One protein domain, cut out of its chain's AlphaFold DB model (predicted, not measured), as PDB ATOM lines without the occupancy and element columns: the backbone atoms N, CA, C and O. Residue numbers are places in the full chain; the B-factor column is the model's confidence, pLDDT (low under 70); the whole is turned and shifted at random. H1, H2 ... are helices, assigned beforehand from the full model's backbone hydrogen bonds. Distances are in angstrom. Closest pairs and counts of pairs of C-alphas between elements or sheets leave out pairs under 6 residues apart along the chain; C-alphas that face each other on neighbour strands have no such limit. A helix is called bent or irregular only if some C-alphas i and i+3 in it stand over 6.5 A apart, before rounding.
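Overview. This is residues 2 to 124 of the 125 residues of an uncharacterized protein of Penicillium subrubescens (UniProt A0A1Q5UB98). A long helical hairpin, H1 and H2, has a second group of helices, H4, H5 and H6, packed on the part of it away from its loop, and H4 lies in the middle with H1, H2, H5 and H6 around it. H1, H2, H4 and H5 make an up-and-down bundle, each running against the one before it, while the short H3 sits near one end and the hairpin's loop sticks out at the other with residues 28 to 38. The printed part has 123 residues with six named helices, H1 to H6 in order, and no named strand; the class is all helix. The whole is loose, with a radius of gyration of the C-alphas of 17.3 A, and spans 58 by 29 by 23 A.

Along the chain. The longest helix, H1, residues 2 to 29, runs 40.9 A from C-alpha 2 at (122.384, 141.399, 129.100) to C-alpha 29 at (90.561, 129.343, 151.855). H2, residues 44 to 65, is 31.1 A long. H3 is residues 73 to 77, 6.1 A, and H4 is residues 79 to 91, 18.4 A. H5, residues 94 to 112, is 28.0 A long; it is irregular, with C-alphas 95 and 98 8.0 A apart, and has a kink of 29 degrees near residue 101. H6, residues 118 to 123, is 8.4 A long and ends at C-alpha 123 at (119.815, 121.617, 138.191).

Arrangement. H1 and H2 form a hairpin and touch at a shallow tilt of 22 degrees, opposite ways; their closest C-alphas, those of Thr 6 and Ile 58, are 5.2 A apart. H4, the hub, touches H1 at a steep tilt of 43 degrees, the same way, with the C-alphas of Ala 10 and Pro 81 closest at 5.3 A. H4 also touches H2 at a steep tilt of 37 degrees, only just past shallow, opposite ways, with the C-alphas of Ala 55 and Ala 85 closest at 4.3 A. H4 and H5 form a hairpin at a shallow tilt of 21 degrees; the C-alphas of Tyr 89 and His 96 are closest, at 5.8 A. H6 touches H4, closest at the C-alphas of Gln 83 and Val 122, 4.1 A. H3 touches no helix but is near H1, H2 and H5. H1 and H5 are apart. Every O i to N i+4 pair is within hydrogen-bond range in H1, H3, H4 and H6; in H2 it is 15 of 18 and in H5 13 of 15.

Size, cuts and confidence. The C-alphas farthest apart, those of Glu 32 and Glu 68, are 58.5 A apart. The printed part has no cut. The link from H1 to H2 is long, with 14 residues. Mean pLDDT of the printed part is 88.4, and residues 27 to 42 are under 70.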
ATOM      1  N   ALA A   2     122.980 142.743 129.036       81.44
ATOM      2  CA  ALA A   2     122.384 141.399 129.100       81.44
ATOM      3  C   ALA A   2     122.356 140.801 130.519       81.44
ATOM      4  O   ALA A   2     121.322 140.299 130.933       81.44
ATOM      5  N   ASN A   3     123.437 140.961 131.295       88.50
ATOM      6  CA  ASN A   3     123.510 140.494 132.685       88.50
ATOM      7  C   ASN A   3     122.313 141.007 133.522       88.50
ATOM      8  O   ASN A   3     121.497 140.222 134.002       88.50
ATOM      9  N   ALA A   4     122.114 142.328 133.572       91.88
ATOM     10  CA  ALA A   4     120.995 142.937 134.296       91.88
ATOM     11  C   ALA A   4     119.622 142.433 133.814       91.88
ATOM     12  O   ALA A   4     118.747 142.160 134.633       91.88
ATOM     13  N   PHE A   5     119.436 142.264 132.500       94.88
ATOM     14  CA  PHE A   5     118.177 141.755 131.955       94.88
ATOM     15  C   PHE A   5     117.918 140.293 132.320       94.88
ATOM     16  O   PHE A   5     116.798 139.969 132.708       94.88
ATOM     17  N   THR A   6     118.935 139.427 132.283       97.06
ATOM     18  CA  THR A   6     118.776 138.019 132.681       97.06
ATOM     19  C   THR A   6     118.345 137.875 134.136       97.06
ATOM     20  O   THR A   6     117.426 137.110 134.426       97.06
ATOM     21  N   HIS A   7     118.904 138.685 135.040       96.81
ATOM     22  CA  HIS A   7     118.441 138.741 136.424       96.81
ATOM     23  C   HIS A   7     117.037 139.336 136.552       96.81
ATOM     24  O   HIS A   7     116.226 138.806 137.306       96.81
ATOM     25  N   LEU A   8     116.710 140.395 135.804       97.50
ATOM     26  CA  LEU A   8     115.374 140.991 135.825       97.50
ATOM     27  C   LEU A   8     114.297 139.991 135.378       97.50
ATOM     28  O   LEU A   8     113.257 139.885 136.025       97.50
ATOM     29  N   TRP A   9     114.537 139.245 134.301       98.25
ATOM     30  CA  TRP A   9     113.632 138.189 133.846       98.25
ATOM     31  C   TRP A   9     113.515 137.061 134.873       98.25
ATOM     32  O   TRP A   9     112.403 136.630 135.164       98.25
ATOM     33  N   ALA A  10     114.625 136.644 135.490       98.19
ATOM     34  CA  ALA A  10     114.612 135.638 136.548       98.19
ATOM     35  C   ALA A  10     113.783 136.089 137.768       98.19
ATOM     36  O   ALA A  10     112.965 135.329 138.285       98.19
ATOM     37  N   VAL A  11     113.921 137.351 138.187       97.69
ATOM     38  CA  VAL A  11     113.107 137.939 139.263       97.69
ATOM     39  C   VAL A  11     111.634 138.018 138.862       97.69
ATOM     40  O   VAL A  11     110.776 137.652 139.659       97.69
ATOM     41  N   ARG A  12     111.310 138.424 137.628       96.50
ATOM     42  CA  ARG A  12     109.919 138.440 137.137       96.50
ATOM     43  C   ARG A  12     109.284 137.053 137.162       96.50
ATOM     44  O   ARG A  12     108.143 136.928 137.594       96.50
ATOM     45  N   ILE A  13     110.028 136.025 136.754       97.44
ATOM     46  CA  ILE A  13     109.595 134.628 136.855       97.44
ATOM     47  C   ILE A  13     109.267 134.272 138.313       97.44
ATOM     48  O   ILE A  13     108.185 133.753 138.580       97.44
ATOM     49  N   LEU A  14     110.157 134.594 139.261       96.44
ATOM     50  CA  LEU A  14     109.907 134.354 140.686       96.44
ATOM     51  C   LEU A  14     108.651 135.079 141.177       96.44
ATOM     52  O   LEU A  14     107.797 134.452 141.792       96.44
ATOM     53  N   CYS A  15     108.493 136.366 140.859       95.44
ATOM     54  CA  CYS A  15     107.306 137.128 141.244       95.44
ATOM     55  C   CYS A  15     106.014 136.504 140.700       95.44
ATOM     56  O   CYS A  15     105.029 136.426 141.426       95.44
ATOM     57  N   LEU A  16     106.011 136.029 139.450       93.00
ATOM     58  CA  LEU A  16     104.845 135.373 138.852       93.00
ATOM     59  C   LEU A  16     104.525 134.031 139.528       93.00
ATOM     60  O   LEU A  16     103.353 133.744 139.784       93.00
ATOM     61  N   TYR A  17     105.538 133.226 139.861       91.75
ATOM     62  CA  TYR A  17     105.336 131.997 140.633       91.75
ATOM     63  C   TYR A  17     104.786 132.280 142.029       91.75
ATOM     64  O   TYR A  17     103.857 131.603 142.469       91.75
ATOM     65  N   GLU A  18     105.328 133.287 142.709       91.50
ATOM     66  CA  GLU A  18     104.892 133.675 144.045       91.50
ATOM     67  C   GLU A  18     103.473 134.236 144.044       91.50
ATOM     68  O   GLU A  18     102.657 133.844 144.876       91.50
ATOM     69  N   LEU A  19     103.131 135.065 143.059       89.06
ATOM     70  CA  LEU A  19     101.772 135.563 142.881       89.06
ATOM     71  C   LEU A  19     100.796 134.411 142.604       89.06
ATOM     72  O   LEU A  19      99.742 134.330 143.229       89.06
ATOM     73  N   LYS A  20     101.167 133.457 141.738       85.81
ATOM     74  CA  LYS A  20     100.379 132.236 141.505       85.81
ATOM     75  C   LYS A  20     100.179 131.432 142.786       85.81
ATOM     76  O   LYS A  20      99.059 130.993 143.055       85.81
ATOM     77  N   ARG A  21     101.239 131.239 143.573       86.94
ATOM     78  CA  ARG A  21     101.190 130.523 144.853       86.94
ATOM     79  C   ARG A  21     100.268 131.226 145.845       86.94
ATOM     80  O   ARG A  21      99.412 130.567 146.431       86.94
ATOM     81  N   PHE A  22     100.405 132.543 145.976       85.88
ATOM     82  CA  PHE A  22      99.565 133.385 146.821       85.88
ATOM     83  C   PHE A  22      98.088 133.238 146.439       85.88
ATOM     84  O   PHE A  22      97.276 132.835 147.265       85.88
ATOM     85  N   ILE A  23      97.748 133.444 145.166       82.69
ATOM     86  CA  ILE A  23      96.359 133.389 144.689       82.69
ATOM     87  C   ILE A  23      95.761 131.994 144.878       82.69
ATOM     88  O   ILE A  23      94.652 131.866 145.386       82.69
ATOM     89  N   THR A  24      96.513 130.940 144.551       81.56
ATOM     90  CA  THR A  24      96.054 129.552 144.731       81.56
ATOM     91  C   THR A  24      95.791 129.234 146.206       81.56
ATOM     92  O   THR A  24      94.844 128.517 146.522       81.56
ATOM     93  N   HIS A  25      96.611 129.764 147.120       82.38
ATOM     94  CA  HIS A  25      96.414 129.577 148.553       82.38
ATOM     95  C   HIS A  25      95.141 130.276 149.045       82.38
ATOM     96  O   HIS A  25      94.337 129.634 149.720       82.38
ATOM     97  N   PHE A  26      94.920 131.534 148.653       74.06
ATOM     98  CA  PHE A  26      93.726 132.297 149.032       74.06
ATOM     99  C   PHE A  26      92.439 131.714 148.437       74.06
ATOM    100  O   PHE A  26      91.489 131.474 149.174       74.06
ATOM    101  N   SER A  27      92.431 131.346 147.151       69.81
ATOM    102  CA  SER A  27      91.262 130.708 146.524       69.81
ATOM    103  C   SER A  27      90.885 129.362 147.157       69.81
ATOM    104  O   SER A  27      89.748 128.922 147.020       69.81
ATOM    105  N   ARG A  28      91.814 128.695 147.857       65.12
ATOM    106  CA  ARG A  28      91.532 127.465 148.616       65.12
ATOM    107  C   ARG A  28      90.894 127.741 149.985       65.12
ATOM    108  O   ARG A  28      90.263 126.845 150.532       65.12
ATOM    109  N   HIS A  29      91.073 128.941 150.538       62.00
ATOM    110  CA  HIS A  29      90.561 129.343 151.855       62.00
ATOM    111  C   HIS A  29      89.275 130.193 151.792       62.00
ATOM    112  O   HIS A  29      88.616 130.365 152.815       62.00
ATOM    113  N   ASP A  30      88.861 130.645 150.606       53.53
ATOM    114  CA  ASP A  30      87.659 131.466 150.365       53.53
ATOM    115  C   ASP A  30      86.303 130.745 150.538       53.53
ATOM    116  O   ASP A  30      85.265 131.281 150.155       53.53
ATOM    117  N   GLN A  31      86.248 129.563 151.166       53.50
ATOM    118  CA  GLN A  31      84.956 129.052 151.647       53.50
ATOM    119  C   GLN A  31      84.410 129.849 152.850       53.50
ATOM    120  O   GLN A  31      83.226 129.713 153.145       53.50
ATOM    121  N   GLU A  32      85.209 130.705 153.511       53.56
ATOM    122  CA  GLU A  32      84.788 131.367 154.764       53.56
ATOM    123  C   GLU A  32      85.131 132.868 154.916       53.56
ATOM    124  O   GLU A  32      84.893 133.423 155.989       53.56
ATOM    125  N   GLN A  33      85.653 133.578 153.904       54.00
ATOM    126  CA  GLN A  33      86.036 134.997 154.070       54.00
ATOM    127  C   GLN A  33      85.190 135.964 153.217       54.00
ATOM    128  O   GLN A  33      85.162 135.853 151.993       54.00
ATOM    129  N   PRO A  34      84.518 136.962 153.829       52.91
ATOM    130  CA  PRO A  34      83.923 138.075 153.105       52.91
ATOM    131  C   PRO A  34      84.995 139.158 152.903       52.91
ATOM    132  O   PRO A  34      85.733 139.429 153.842       52.91
ATOM    133  N   ILE A  35      85.065 139.796 151.723       53.62
ATOM    134  CA  ILE A  35      85.458 141.216 151.467       53.62
ATOM    135  C   ILE A  35      86.149 141.435 150.098       53.62
ATOM    136  O   ILE A  35      86.150 142.564 149.611       53.62
ATOM    137  N   TRP A  36      86.631 140.421 149.369       50.16
ATOM    138  CA  TRP A  36      87.110 140.642 147.987       50.16
ATOM    139  C   TRP A  36      86.023 140.401 146.935       50.16
ATOM    140  O   TRP A  36      85.828 139.306 146.425       50.16
ATOM    141  N   THR A  37      85.317 141.477 146.578       47.38
ATOM    142  CA  THR A  37      84.290 141.509 145.518       47.38
ATOM    143  C   THR A  37      84.863 141.545 144.094       47.38
ATOM    144  O   THR A  37      84.105 141.497 143.126       47.38
ATOM    145  N   GLY A  38      86.188 141.604 143.936       54.19
ATOM    146  CA  GLY A  38      86.865 141.475 142.649       54.19
ATOM    147  C   GLY A  38      87.400 140.061 142.469       54.19
ATOM    148  O   GLY A  38      88.362 139.683 143.128       54.19
ATOM    149  N   GLN A  39      86.802 139.278 141.570       54.50
ATOM    150  CA  GLN A  39      87.304 137.946 141.238       54.50
ATOM    151  C   GLN A  39      88.704 138.086 140.622       54.50
ATOM    152  O   GLN A  39      88.848 138.490 139.467       54.50
ATOM    153  N   LEU A  40      89.745 137.790 141.402       58.94
ATOM    154  CA  LEU A  40      91.136 137.905 140.977       58.94
ATOM    155  C   LEU A  40      91.462 136.768 139.991       58.94
ATOM    156  O   LEU A  40      92.002 135.724 140.349       58.94
ATOM    157  N   ARG A  41      91.053 136.930 138.729       61.66
ATOM    158  CA  ARG A  41      91.313 135.965 137.658       61.66
ATOM    159  C   ARG A  41      92.678 136.235 137.044       61.66
ATOM    160  O   ARG A  41      92.862 137.227 136.347       61.66
ATOM    161  N   MET A  42      93.616 135.318 137.251       65.75
ATOM    162  CA  MET A  42      94.824 135.262 136.434       65.75
ATOM    163  C   MET A  42      94.562 134.465 135.160       65.75
ATOM    164  O   MET A  42      94.036 133.353 135.213       65.75
ATOM    165  N   ASN A  43      94.961 135.021 134.016       79.31
ATOM    166  CA  ASN A  43      95.026 134.269 132.773       79.31
ATOM    167  C   ASN A  43      96.261 133.356 132.821       79.31
ATOM    168  O   ASN A  43      97.380 133.784 132.542       79.31
ATOM    169  N   TYR A  44      96.063 132.111 133.257       74.56
ATOM    170  CA  TYR A  44      97.156 131.164 133.464       74.56
ATOM    171  C   TYR A  44      97.923 130.839 132.181       74.56
ATOM    172  O   TYR A  44      99.141 130.685 132.256       74.56
ATOM    173  N   ASP A  45      97.247 130.787 131.032       77.56
ATOM    174  CA  ASP A  45      97.880 130.482 129.746       77.56
ATOM    175  C   ASP A  45      98.823 131.610 129.316       77.56
ATOM    176  O   ASP A  45      99.962 131.356 128.926       77.56
ATOM    177  N   ASP A  46      98.395 132.863 129.489       85.06
ATOM    178  CA  ASP A  46      99.232 134.042 129.239       85.06
ATOM    179  C   ASP A  46     100.445 134.083 130.186       85.06
ATOM    180  O   ASP A  46     101.578 134.314 129.762       85.06
ATOM    181  N   ILE A  47     100.255 133.739 131.465       89.06
ATOM    182  CA  ILE A  47     101.367 133.650 132.422       89.06
ATOM    183  C   ILE A  47     102.351 132.550 132.026       89.06
ATOM    184  O   ILE A  47     103.555 132.784 132.069       89.06
ATOM    185  N   GLN A  48     101.883 131.356 131.644       91.12
ATOM    186  CA  GLN A  48     102.784 130.291 131.193       91.12
ATOM    187  C   GLN A  48     103.564 130.715 129.945       91.12
ATOM    188  O   GLN A  48     104.784 130.551 129.910       91.12
ATOM    189  N   ALA A  49     102.902 131.331 128.963       92.31
ATOM    190  CA  ALA A  49     103.568 131.857 127.776       92.31
ATOM    191  C   ALA A  49     104.647 132.896 128.135       92.31
ATOM    192  O   ALA A  49     105.766 132.821 127.623       92.31
ATOM    193  N   GLN A  50     104.357 133.812 129.064       94.44
ATOM    194  CA  GLN A  50     105.322 134.805 129.549       94.44
ATOM    195  C   GLN A  50     106.502 134.175 130.296       94.44
ATOM    196  O   GLN A  50     107.647 134.566 130.065       94.44
ATOM    197  N   LEU A  51     106.257 133.182 131.157       96.44
ATOM    198  CA  LEU A  51     107.318 132.448 131.854       96.44
ATOM    199  C   LEU A  51     108.271 131.783 130.854       96.44
ATOM    200  O   LEU A  51     109.488 131.955 130.960       96.44
ATOM    201  N   ILE A  52     107.726 131.079 129.857       96.81
ATOM    202  CA  ILE A  52     108.516 130.442 128.797       96.81
ATOM    203  C   ILE A  52     109.288 131.482 127.981       96.81
ATOM    204  O   ILE A  52     110.462 131.268 127.676       96.81
ATOM    205  N   ALA A  53     108.667 132.615 127.647       96.94
ATOM    206  CA  ALA A  53     109.331 133.691 126.917       96.94
ATOM    207  C   ALA A  53     110.534 134.244 127.696       96.94
ATOM    208  O   ALA A  53     111.623 134.358 127.136       96.94
ATOM    209  N   PHE A  54     110.378 134.507 128.998       98.19
ATOM    210  CA  PHE A  54     111.483 134.940 129.855       98.19
ATOM    211  C   PHE A  54     112.586 133.886 129.967       98.19
ATOM    212  O   PHE A  54     113.759 134.237 129.843       98.19
ATOM    213  N   ALA A  55     112.239 132.607 130.136       98.19
ATOM    214  CA  ALA A  55     113.221 131.525 130.163       98.19
ATOM    215  C   ALA A  55     114.023 131.461 128.850       98.19
ATOM    216  O   ALA A  55     115.249 131.384 128.882       98.19
ATOM    217  N   LYS A  56     113.355 131.615 127.695       97.75
ATOM    218  CA  LYS A  56     114.020 131.672 126.382       97.75
ATOM    219  C   LYS A  56     114.938 132.880 126.253       97.75
ATOM    220  O   LYS A  56     116.070 132.730 125.800       97.75
ATOM    221  N   SER A  57     114.494 134.066 126.675       98.12
ATOM    222  CA  SER A  57     115.339 135.267 126.673       98.12
ATOM    223  C   SER A  57     116.581 135.100 127.549       98.12
ATOM    224  O   SER A  57     117.661 135.542 127.155       98.12
ATOM    225  N   ILE A  58     116.454 134.429 128.700       98.50
ATOM    226  CA  ILE A  58     117.591 134.080 129.556       98.50
ATOM    227  C   ILE A  58     118.560 133.166 128.801       98.50
ATOM    228  O   ILE A  58     119.714 133.550 128.630       98.50
ATOM    229  N   SER A  59     118.102 132.014 128.301       97.81
ATOM    230  CA  SER A  59     118.963 131.039 127.613       97.81
ATOM    231  C   SER A  59     119.672 131.643 126.400       97.81
ATOM    232  O   SER A  59     120.880 131.494 126.253       97.81
ATOM    233  N   LEU A  60     118.960 132.399 125.560       96.81
ATOM    234  CA  LEU A  60     119.543 133.017 124.363       96.81
ATOM    235  C   LEU A  60     120.565 134.114 124.695       96.81
ATOM    236  O   LEU A  60     121.508 134.332 123.935       96.81
ATOM    237  N   SER A  61     120.427 134.786 125.841       97.06
ATOM    238  CA  SER A  61     121.391 135.805 126.282       97.06
ATOM    239  C   SER A  61     122.750 135.216 126.671       97.06
ATOM    240  O   SER A  61     123.732 135.957 126.766       97.06
ATOM    241  N   MET A  62     122.836 133.899 126.871       96.50
ATOM    242  CA  MET A  62     124.080 133.224 127.249       96.50
ATOM    243  C   MET A  62     125.127 133.287 126.144       96.50
ATOM    244  O   MET A  62     126.302 133.446 126.449       96.50
ATOM    245  N   VAL A  63     124.706 133.329 124.874       94.69
ATOM    246  CA  VAL A  63     125.611 133.551 123.733       94.69
ATOM    247  C   VAL A  63     126.448 134.821 123.912       94.69
ATOM    248  O   VAL A  63     127.603 134.852 123.507       94.69
ATOM    249  N   TYR A  64     125.889 135.861 124.537       94.81
ATOM    250  CA  TYR A  64     126.617 137.088 124.860       94.81
ATOM    251  C   TYR A  64     127.382 136.985 126.187       94.81
ATOM    252  O   TYR A  64     128.521 137.429 126.284       94.81
ATOM    253  N   LEU A  65     126.770 136.410 127.229       94.62
ATOM    254  CA  LEU A  65     127.378 136.340 128.564       94.62
ATOM    255  C   LEU A  65     128.563 135.372 128.650       94.62
ATOM    256  O   LEU A  65     129.377 135.511 129.557       94.62
ATOM    257  N   LEU A  66     128.674 134.422 127.724       94.50
ATOM    258  CA  LEU A  66     129.761 133.445 127.680       94.50
ATOM    259  C   LEU A  66     130.906 133.830 126.736       94.50
ATOM    260  O   LEU A  66     131.906 133.110 126.674       94.50
ATOM    261  N   GLN A  67     130.808 134.976 126.057       94.62
ATOM    262  CA  GLN A  67     131.896 135.503 125.232       94.62
ATOM    263  C   GLN A  67     133.165 135.732 126.064       94.62
ATOM    264  O   GLN A  67     133.100 136.051 127.255       94.62
ATOM    265  N   GLU A  68     134.334 135.572 125.442       92.12
ATOM    266  CA  GLU A  68     135.629 135.671 126.127       92.12
ATOM    267  C   GLU A  68     135.849 137.049 126.769       92.12
ATOM    268  O   GLU A  68     136.436 137.155 127.850       92.12
ATOM    269  N   GLU A  69     135.303 138.104 126.165       93.50
ATOM    270  CA  GLU A  69     135.363 139.482 126.648       93.50
ATOM    271  C   GLU A  69     134.684 139.652 128.011       93.50
ATOM    272  O   GLU A  69     135.097 140.497 128.809       93.50
ATOM    273  N   MET A  70     133.677 138.825 128.315       92.19
ATOM    274  CA  MET A  70     132.991 138.835 129.611       92.19
ATOM    275  C   MET A  70     133.807 138.157 130.720       92.19
ATOM    276  O   MET A  70     133.470 138.287 131.904       92.19
ATOM    277  N   ARG A  71     134.899 137.468 130.351       90.25
ATOM    278  CA  ARG A  71     135.846 136.787 131.244       90.25
ATOM    279  C   ARG A  71     135.113 135.932 132.276       90.25
ATOM    280  O   ARG A  71     134.265 135.132 131.915       90.25
ATOM    281  N   LEU A  72     135.431 136.090 133.562       88.88
ATOM    282  CA  LEU A  72     134.790 135.355 134.652       88.88
ATOM    283  C   LEU A  72     133.410 135.923 135.019       88.88
ATOM    284  O   LEU A  72     132.532 135.177 135.445       88.88
ATOM    285  N   PHE A  73     133.211 137.236 134.866       87.88
ATOM    286  CA  PHE A  73     132.005 137.918 135.339       87.88
ATOM    287  C   PHE A  73     130.754 137.497 134.577       87.88
ATOM    288  O   PHE A  73     129.704 137.320 135.193       87.88
ATOM    289  N   GLY A  74     130.866 137.315 133.260       92.25
ATOM    290  CA  GLY A  74     129.765 136.825 132.436       92.25
ATOM    291  C   GLY A  74     129.286 135.453 132.903       92.25
ATOM    292  O   GLY A  74     128.216 135.388 133.508       92.25
ATOM    293  N   PRO A  75     130.093 134.390 132.742       93.94
ATOM    294  CA  PRO A  75     129.775 133.029 133.164       93.94
ATOM    295  C   PRO A  75     129.284 132.925 134.613       93.94
ATOM    296  O   PRO A  75     128.248 132.310 134.860       93.94
ATOM    297  N   ALA A  76     129.953 133.570 135.575       92.75
ATOM    298  CA  ALA A  76     129.568 133.481 136.986       92.75
ATOM    299  C   ALA A  76     128.174 134.074 137.269       92.75
ATOM    300  O   ALA A  76     127.439 133.544 138.102       92.75
ATOM    301  N   SER A  77     127.780 135.135 136.556       94.50
ATOM    302  CA  SER A  77     126.456 135.756 136.716       94.50
ATOM    303  C   SER A  77     125.298 134.901 136.186       94.50
ATOM    304  O   SER A  77     124.153 135.083 136.593       94.50
ATOM    305  N   THR A  78     125.579 133.923 135.318       96.38
ATOM    306  CA  THR A  78     124.542 133.141 134.623       96.38
ATOM    307  C   THR A  78     123.866 132.077 135.485       96.38
ATOM    308  O   THR A  78     122.751 131.666 135.167       96.38
ATOM    309  N   ILE A  79     124.499 131.649 136.585       96.25
ATOM    310  CA  ILE A  79     124.072 130.476 137.367       96.25
ATOM    311  C   ILE A  79     122.628 130.628 137.854       96.25
ATOM    312  O   ILE A  79     121.790 129.762 137.612       96.25
ATOM    313  N   PHE A  80     122.318 131.743 138.518       96.62
ATOM    314  CA  PHE A  80     120.975 131.970 139.048       96.62
ATOM    315  C   PHE A  80     119.918 132.114 137.936       96.62
ATOM    316  O   PHE A  80     118.915 131.402 137.994       96.62
ATOM    317  N   PRO A  81     120.107 132.953 136.895       98.06
ATOM    318  CA  PRO A  81     119.172 133.005 135.773       98.06
ATOM    319  C   PRO A  81     118.920 131.644 135.110       98.06
ATOM    320  O   PRO A  81     117.763 131.297 134.869       98.06
ATOM    321  N   LEU A  82     119.967 130.848 134.869       98.25
ATOM    322  CA  LEU A  82     119.844 129.515 134.273       98.25
ATOM    323  C   LEU A  82     119.076 128.549 135.171       98.25
ATOM    324  O   LEU A  82     118.219 127.817 134.680       98.25
ATOM    325  N   GLN A  83     119.308 128.589 136.485       98.06
ATOM    326  CA  GLN A  83     118.540 127.798 137.448       98.06
ATOM    327  C   GLN A  83     117.038 128.105 137.355       98.06
ATOM    328  O   GLN A  83     116.198 127.203 137.401       98.06
ATOM    329  N   ILE A  84     116.682 129.386 137.230       98.12
ATOM    330  CA  ILE A  84     115.286 129.814 137.115       98.12
ATOM    331  C   ILE A  84     114.683 129.387 135.770       98.12
ATOM    332  O   ILE A  84     113.583 128.833 135.755       98.12
ATOM    333  N   ALA A  85     115.400 129.573 134.659       98.06
ATOM    334  CA  ALA A  85     114.951 129.134 133.336       98.06
ATOM    335  C   ALA A  85     114.743 127.610 133.271       98.06
ATOM    336  O   ALA A  85     113.711 127.146 132.786       98.06
ATOM    337  N   TYR A  86     115.663 126.830 133.845       97.69
ATOM    338  CA  TYR A  86     115.543 125.374 133.927       97.69
ATOM    339  C   TYR A  86     114.281 124.942 134.685       97.69
ATOM    340  O   TYR A  86     113.519 124.104 134.199       97.69
ATOM    341  N   LYS A  87     114.003 125.557 135.843       96.38
ATOM    342  CA  LYS A  87     112.776 125.291 136.615       96.38
ATOM    343  C   LYS A  87     111.514 125.585 135.807       96.38
ATOM    344  O   LYS A  87     110.566 124.804 135.877       96.38
ATOM    345  N   VAL A  88     111.516 126.663 135.018       97.06
ATOM    346  CA  VAL A  88     110.401 126.997 134.122       97.06
ATOM    347  C   VAL A  88     110.165 125.881 133.112       97.06
ATOM    348  O   VAL A  88     109.069 125.318 133.097       97.06
ATOM    349  N   TYR A  89     111.183 125.496 132.338       96.56
ATOM    350  CA  TYR A  89     111.033 124.446 131.327       96.56
ATOM    351  C   TYR A  89     110.619 123.103 131.927       96.56
ATOM    352  O   TYR A  89     109.708 122.457 131.414       96.56
ATOM    353  N   LYS A  90     111.215 122.718 133.060       94.31
ATOM    354  CA  LYS A  90     110.870 121.481 133.772       94.31
ATOM    355  C   LYS A  90     109.407 121.473 134.228       94.31
ATOM    356  O   LYS A  90     108.760 120.431 134.188       94.31
ATOM    357  N   SER A  91     108.875 122.628 134.637       92.25
ATOM    358  CA  SER A  91     107.479 122.768 135.076       92.25
ATOM    359  C   SER A  91     106.457 122.829 133.933       92.25
ATOM    360  O   SER A  91     105.294 122.503 134.153       92.25
ATOM    361  N   ALA A  92     106.880 123.217 132.725       88.88
ATOM    362  CA  ALA A  92     106.010 123.395 131.560       88.88
ATOM    363  C   ALA A  92     105.709 122.087 130.794       88.88
ATOM    364  O   ALA A  92     104.921 122.086 129.850       88.88
ATOM    365  N   GLY A  93     106.296 120.960 131.208       83.06
ATOM    366  CA  GLY A  93     106.019 119.632 130.654       83.06
ATOM    367  C   GLY A  93     106.903 119.238 129.463       83.06
ATOM    368  O   GLY A  93     107.921 119.861 129.165       83.06
ATOM    369  N   SER A  94     106.531 118.153 128.777       81.00
ATOM    370  CA  SER A  94     107.370 117.486 127.765       81.00
ATOM    371  C   SER A  94     107.591 118.278 126.467       81.00
ATOM    372  O   SER A  94     108.448 117.895 125.676       81.00
ATOM    373  N   GLY A  95     106.885 119.388 126.241       88.06
ATOM    374  CA  GLY A  95     107.041 120.215 125.035       88.06
ATOM    375  C   GLY A  95     108.365 120.987 124.944       88.06
ATOM    376  O   GLY A  95     108.706 121.482 123.875       88.06
ATOM    377  N   HIS A  96     109.127 121.071 126.039       93.00
ATOM    378  CA  HIS A  96     110.316 121.926 126.152       93.00
ATOM    379  C   HIS A  96     111.642 121.154 126.220       93.00
ATOM    380  O   HIS A  96     112.649 121.690 126.673       93.00
ATOM    381  N   GLN A  97     111.680 119.903 125.749       94.25
ATOM    382  CA  GLN A  97     112.906 119.087 125.774       94.25
ATOM    383  C   GLN A  97     114.055 119.711 124.973       94.25
ATOM    384  O   GLN A  97     115.197 119.674 125.416       94.25
ATOM    385  N   ALA A  98     113.759 120.340 123.831       95.88
ATOM    386  CA  ALA A  98     114.774 121.047 123.049       95.88
ATOM    387  C   ALA A  98     115.340 122.266 123.798       95.88
ATOM    388  O   ALA A  98     116.545 122.504 123.763       95.88
ATOM    389  N   ASP A  99     114.484 123.007 124.512       96.94
ATOM    390  CA  ASP A  99     114.906 124.146 125.333       96.94
ATOM    391  C   ASP A  99     115.774 123.679 126.523       96.94
ATOM    392  O   ASP A  99     116.773 124.320 126.852       96.94
ATOM    393  N   ILE A 100     115.431 122.537 127.136       97.06
ATOM    394  CA  ILE A 100     116.221 121.905 128.206       97.06
ATOM    395  C   ILE A 100     117.585 121.459 127.680       97.06
ATOM    396  O   ILE A 100     118.594 121.835 128.264       97.06
ATOM    397  N   ALA A 101     117.632 120.728 126.566       97.12
ATOM    398  CA  ALA A 101     118.885 120.255 125.979       97.12
ATOM    399  C   ALA A 101     119.812 121.420 125.587       97.12
ATOM    400  O   ALA A 101     121.023 121.362 125.795       97.12
ATOM    401  N   TYR A 102     119.246 122.514 125.067       97.75
ATOM    402  CA  TYR A 102     120.007 123.733 124.795       97.75
ATOM    403  C   TYR A 102     120.598 124.340 126.078       97.75
ATOM    404  O   TYR A 102     121.773 124.705 126.110       97.75
ATOM    405  N   LEU A 103     119.805 124.410 127.153       98.00
ATOM    406  CA  LEU A 103     120.259 124.893 128.458       98.00
ATOM    407  C   LEU A 103     121.337 123.985 129.070       98.00
ATOM    408  O   LEU A 103     122.293 124.489 129.655       98.00
ATOM    409  N   GLU A 104     121.230 122.668 128.910       97.62
ATOM    410  CA  GLU A 104     122.259 121.712 129.338       97.62
ATOM    411  C   GLU A 104     123.591 121.954 128.626       97.62
ATOM    412  O   GLU A 104     124.621 122.033 129.292       97.62
ATOM    413  N   GLY A 105     123.568 122.205 127.313       98.06
ATOM    414  CA  GLY A 105     124.768 122.577 126.561       98.06
ATOM    415  C   GLY A 105     125.437 123.854 127.085       98.06
ATOM    416  O   GLY A 105     126.660 123.904 127.207       98.06
ATOM    417  N   ILE A 106     124.647 124.861 127.478       98.00
ATOM    418  CA  ILE A 106     125.160 126.085 128.121       98.00
ATOM    419  C   ILE A 106     125.847 125.751 129.455       98.00
ATOM    420  O   ILE A 106     126.916 126.279 129.760       98.00
ATOM    421  N   VAL A 107     125.248 124.882 130.271       97.69
ATOM    422  CA  VAL A 107     125.815 124.487 131.571       97.69
ATOM    423  C   VAL A 107     127.104 123.681 131.407       97.69
ATOM    424  O   VAL A 107     128.046 123.869 132.182       97.69
ATOM    425  N   ASP A 108     127.187 122.836 130.385       96.81
ATOM    426  CA  ASP A 108     128.413 122.112 130.058       96.81
ATOM    427  C   ASP A 108     129.520 123.075 129.584       96.81
ATOM    428  O   ASP A 108     130.677 122.930 129.988       96.81
ATOM    429  N   GLU A 109     129.183 124.127 128.828       96.00
ATOM    430  CA  GLU A 109     130.131 125.193 128.474       96.00
ATOM    431  C   GLU A 109     130.645 125.944 129.718       96.00
ATOM    432  O   GLU A 109     131.848 126.187 129.852       96.00
ATOM    433  N   LEU A 110     129.769 126.264 130.681       96.12
ATOM    434  CA  LEU A 110     130.176 126.855 131.966       96.12
ATOM    435  C   LEU A 110     131.177 125.962 132.707       96.12
ATOM    436  O   LEU A 110     132.171 126.455 133.250       96.12
ATOM    437  N   HIS A 111     130.932 124.650 132.711       94.38
ATOM    438  CA  HIS A 111     131.837 123.677 133.311       94.38
ATOM    439  C   HIS A 111     133.213 123.701 132.630       94.38
ATOM    440  O   HIS A 111     134.236 123.773 133.318       94.38
ATOM    441  N   GLN A 112     133.249 123.721 131.295       92.56
ATOM    442  CA  GLN A 112     134.488 123.819 130.513       92.56
ATOM    443  C   GLN A 112     135.245 125.132 130.764       92.56
ATOM    444  O   GLN A 112     136.474 125.136 130.803       92.56
ATOM    445  N   LYS A 113     134.530 126.232 131.032       91.12
ATOM    446  CA  LYS A 113     135.108 127.531 131.434       91.12
ATOM    447  C   LYS A 113     135.564 127.587 132.901       91.12
ATOM    448  O   LYS A 113     135.998 128.637 133.369       91.12
ATOM    449  N   GLY A 114     135.499 126.473 133.635       92.25
ATOM    450  CA  GLY A 114     136.039 126.337 134.990       92.25
ATOM    451  C   GLY A 114     135.013 126.470 136.119       92.25
ATOM    452  O   GLY A 114     135.372 126.277 137.283       92.25
ATOM    453  N   LEU A 115     133.735 126.724 135.817       94.31
ATOM    454  CA  LEU A 115     132.653 126.750 136.809       94.31
ATOM    455  C   LEU A 115     132.153 125.329 137.088       94.31
ATOM    456  O   LEU A 115     131.038 124.946 136.743       94.31
ATOM    457  N   LYS A 116     133.005 124.525 137.729       93.06
ATOM    458  CA  LYS A 116     132.787 123.079 137.900       93.06
ATOM    459  C   LYS A 116     131.484 122.724 138.626       93.06
ATOM    460  O   LYS A 116     130.904 121.683 138.332       93.06
ATOM    461  N   SER A 117     131.015 123.582 139.534       92.75
ATOM    462  CA  SER A 117     129.770 123.393 140.290       92.75
ATOM    463  C   SER A 117     128.512 123.916 139.585       92.75
ATOM    464  O   SER A 117     127.424 123.795 140.145       92.75
ATOM    465  N   ALA A 118     128.618 124.479 138.372       94.44
ATOM    466  CA  ALA A 118     127.480 125.069 137.659       94.44
ATOM    467  C   ALA A 118     126.307 124.087 137.526       94.44
ATOM    468  O   ALA A 118     125.167 124.458 137.789       94.44
ATOM    469  N   ARG A 119     126.601 122.819 137.215       95.25
ATOM    470  CA  ARG A 119     125.601 121.753 137.082       95.25
ATOM    471  C   ARG A 119     124.766 121.564 138.352       95.25
ATOM    472  O   ARG A 119     123.545 121.671 138.294       95.25
ATOM    473  N   ALA A 120     125.431 121.382 139.493       94.75
ATOM    474  CA  ALA A 120     124.779 121.210 140.792       94.75
ATOM    475  C   ALA A 120     123.896 122.418 141.152       94.75
ATOM    476  O   ALA A 120     122.753 122.273 141.577       94.75
ATOM    477  N   HIS A 121     124.381 123.641 140.908       95.00
ATOM    478  CA  HIS A 121     123.618 124.849 141.228       95.00
ATOM    479  C   HIS A 121     122.421 125.093 140.298       95.00
ATOM    480  O   HIS A 121     121.372 125.547 140.764       95.00
ATOM    481  N   VAL A 122     122.562 124.817 138.998       96.81
ATOM    482  CA  VAL A 122     121.504 125.062 138.005       96.81
ATOM    483  C   VAL A 122     120.412 123.995 138.079       96.81
ATOM    484  O   VAL A 122     119.228 124.337 138.056       96.81
ATOM    485  N   PHE A 123     120.781 122.721 138.213       95.19
ATOM    486  CA  PHE A 123     119.815 121.617 138.191       95.19
ATOM    487  C   PHE A 123     119.299 121.223 139.577       95.19
ATOM    488  O   PHE A 123     118.174 120.729 139.679       95.19
ATOM    489  N   GLY A 124     120.039 121.553 140.641       82.50
ATOM    490  CA  GLY A 124     119.704 121.154 142.008       82.50
ATOM    491  C   GLY A 124     120.017 119.686 142.303       82.50
ATOM    492  O   GLY A 124     119.310 119.096 143.119       82.50
TER     493      GLY A 124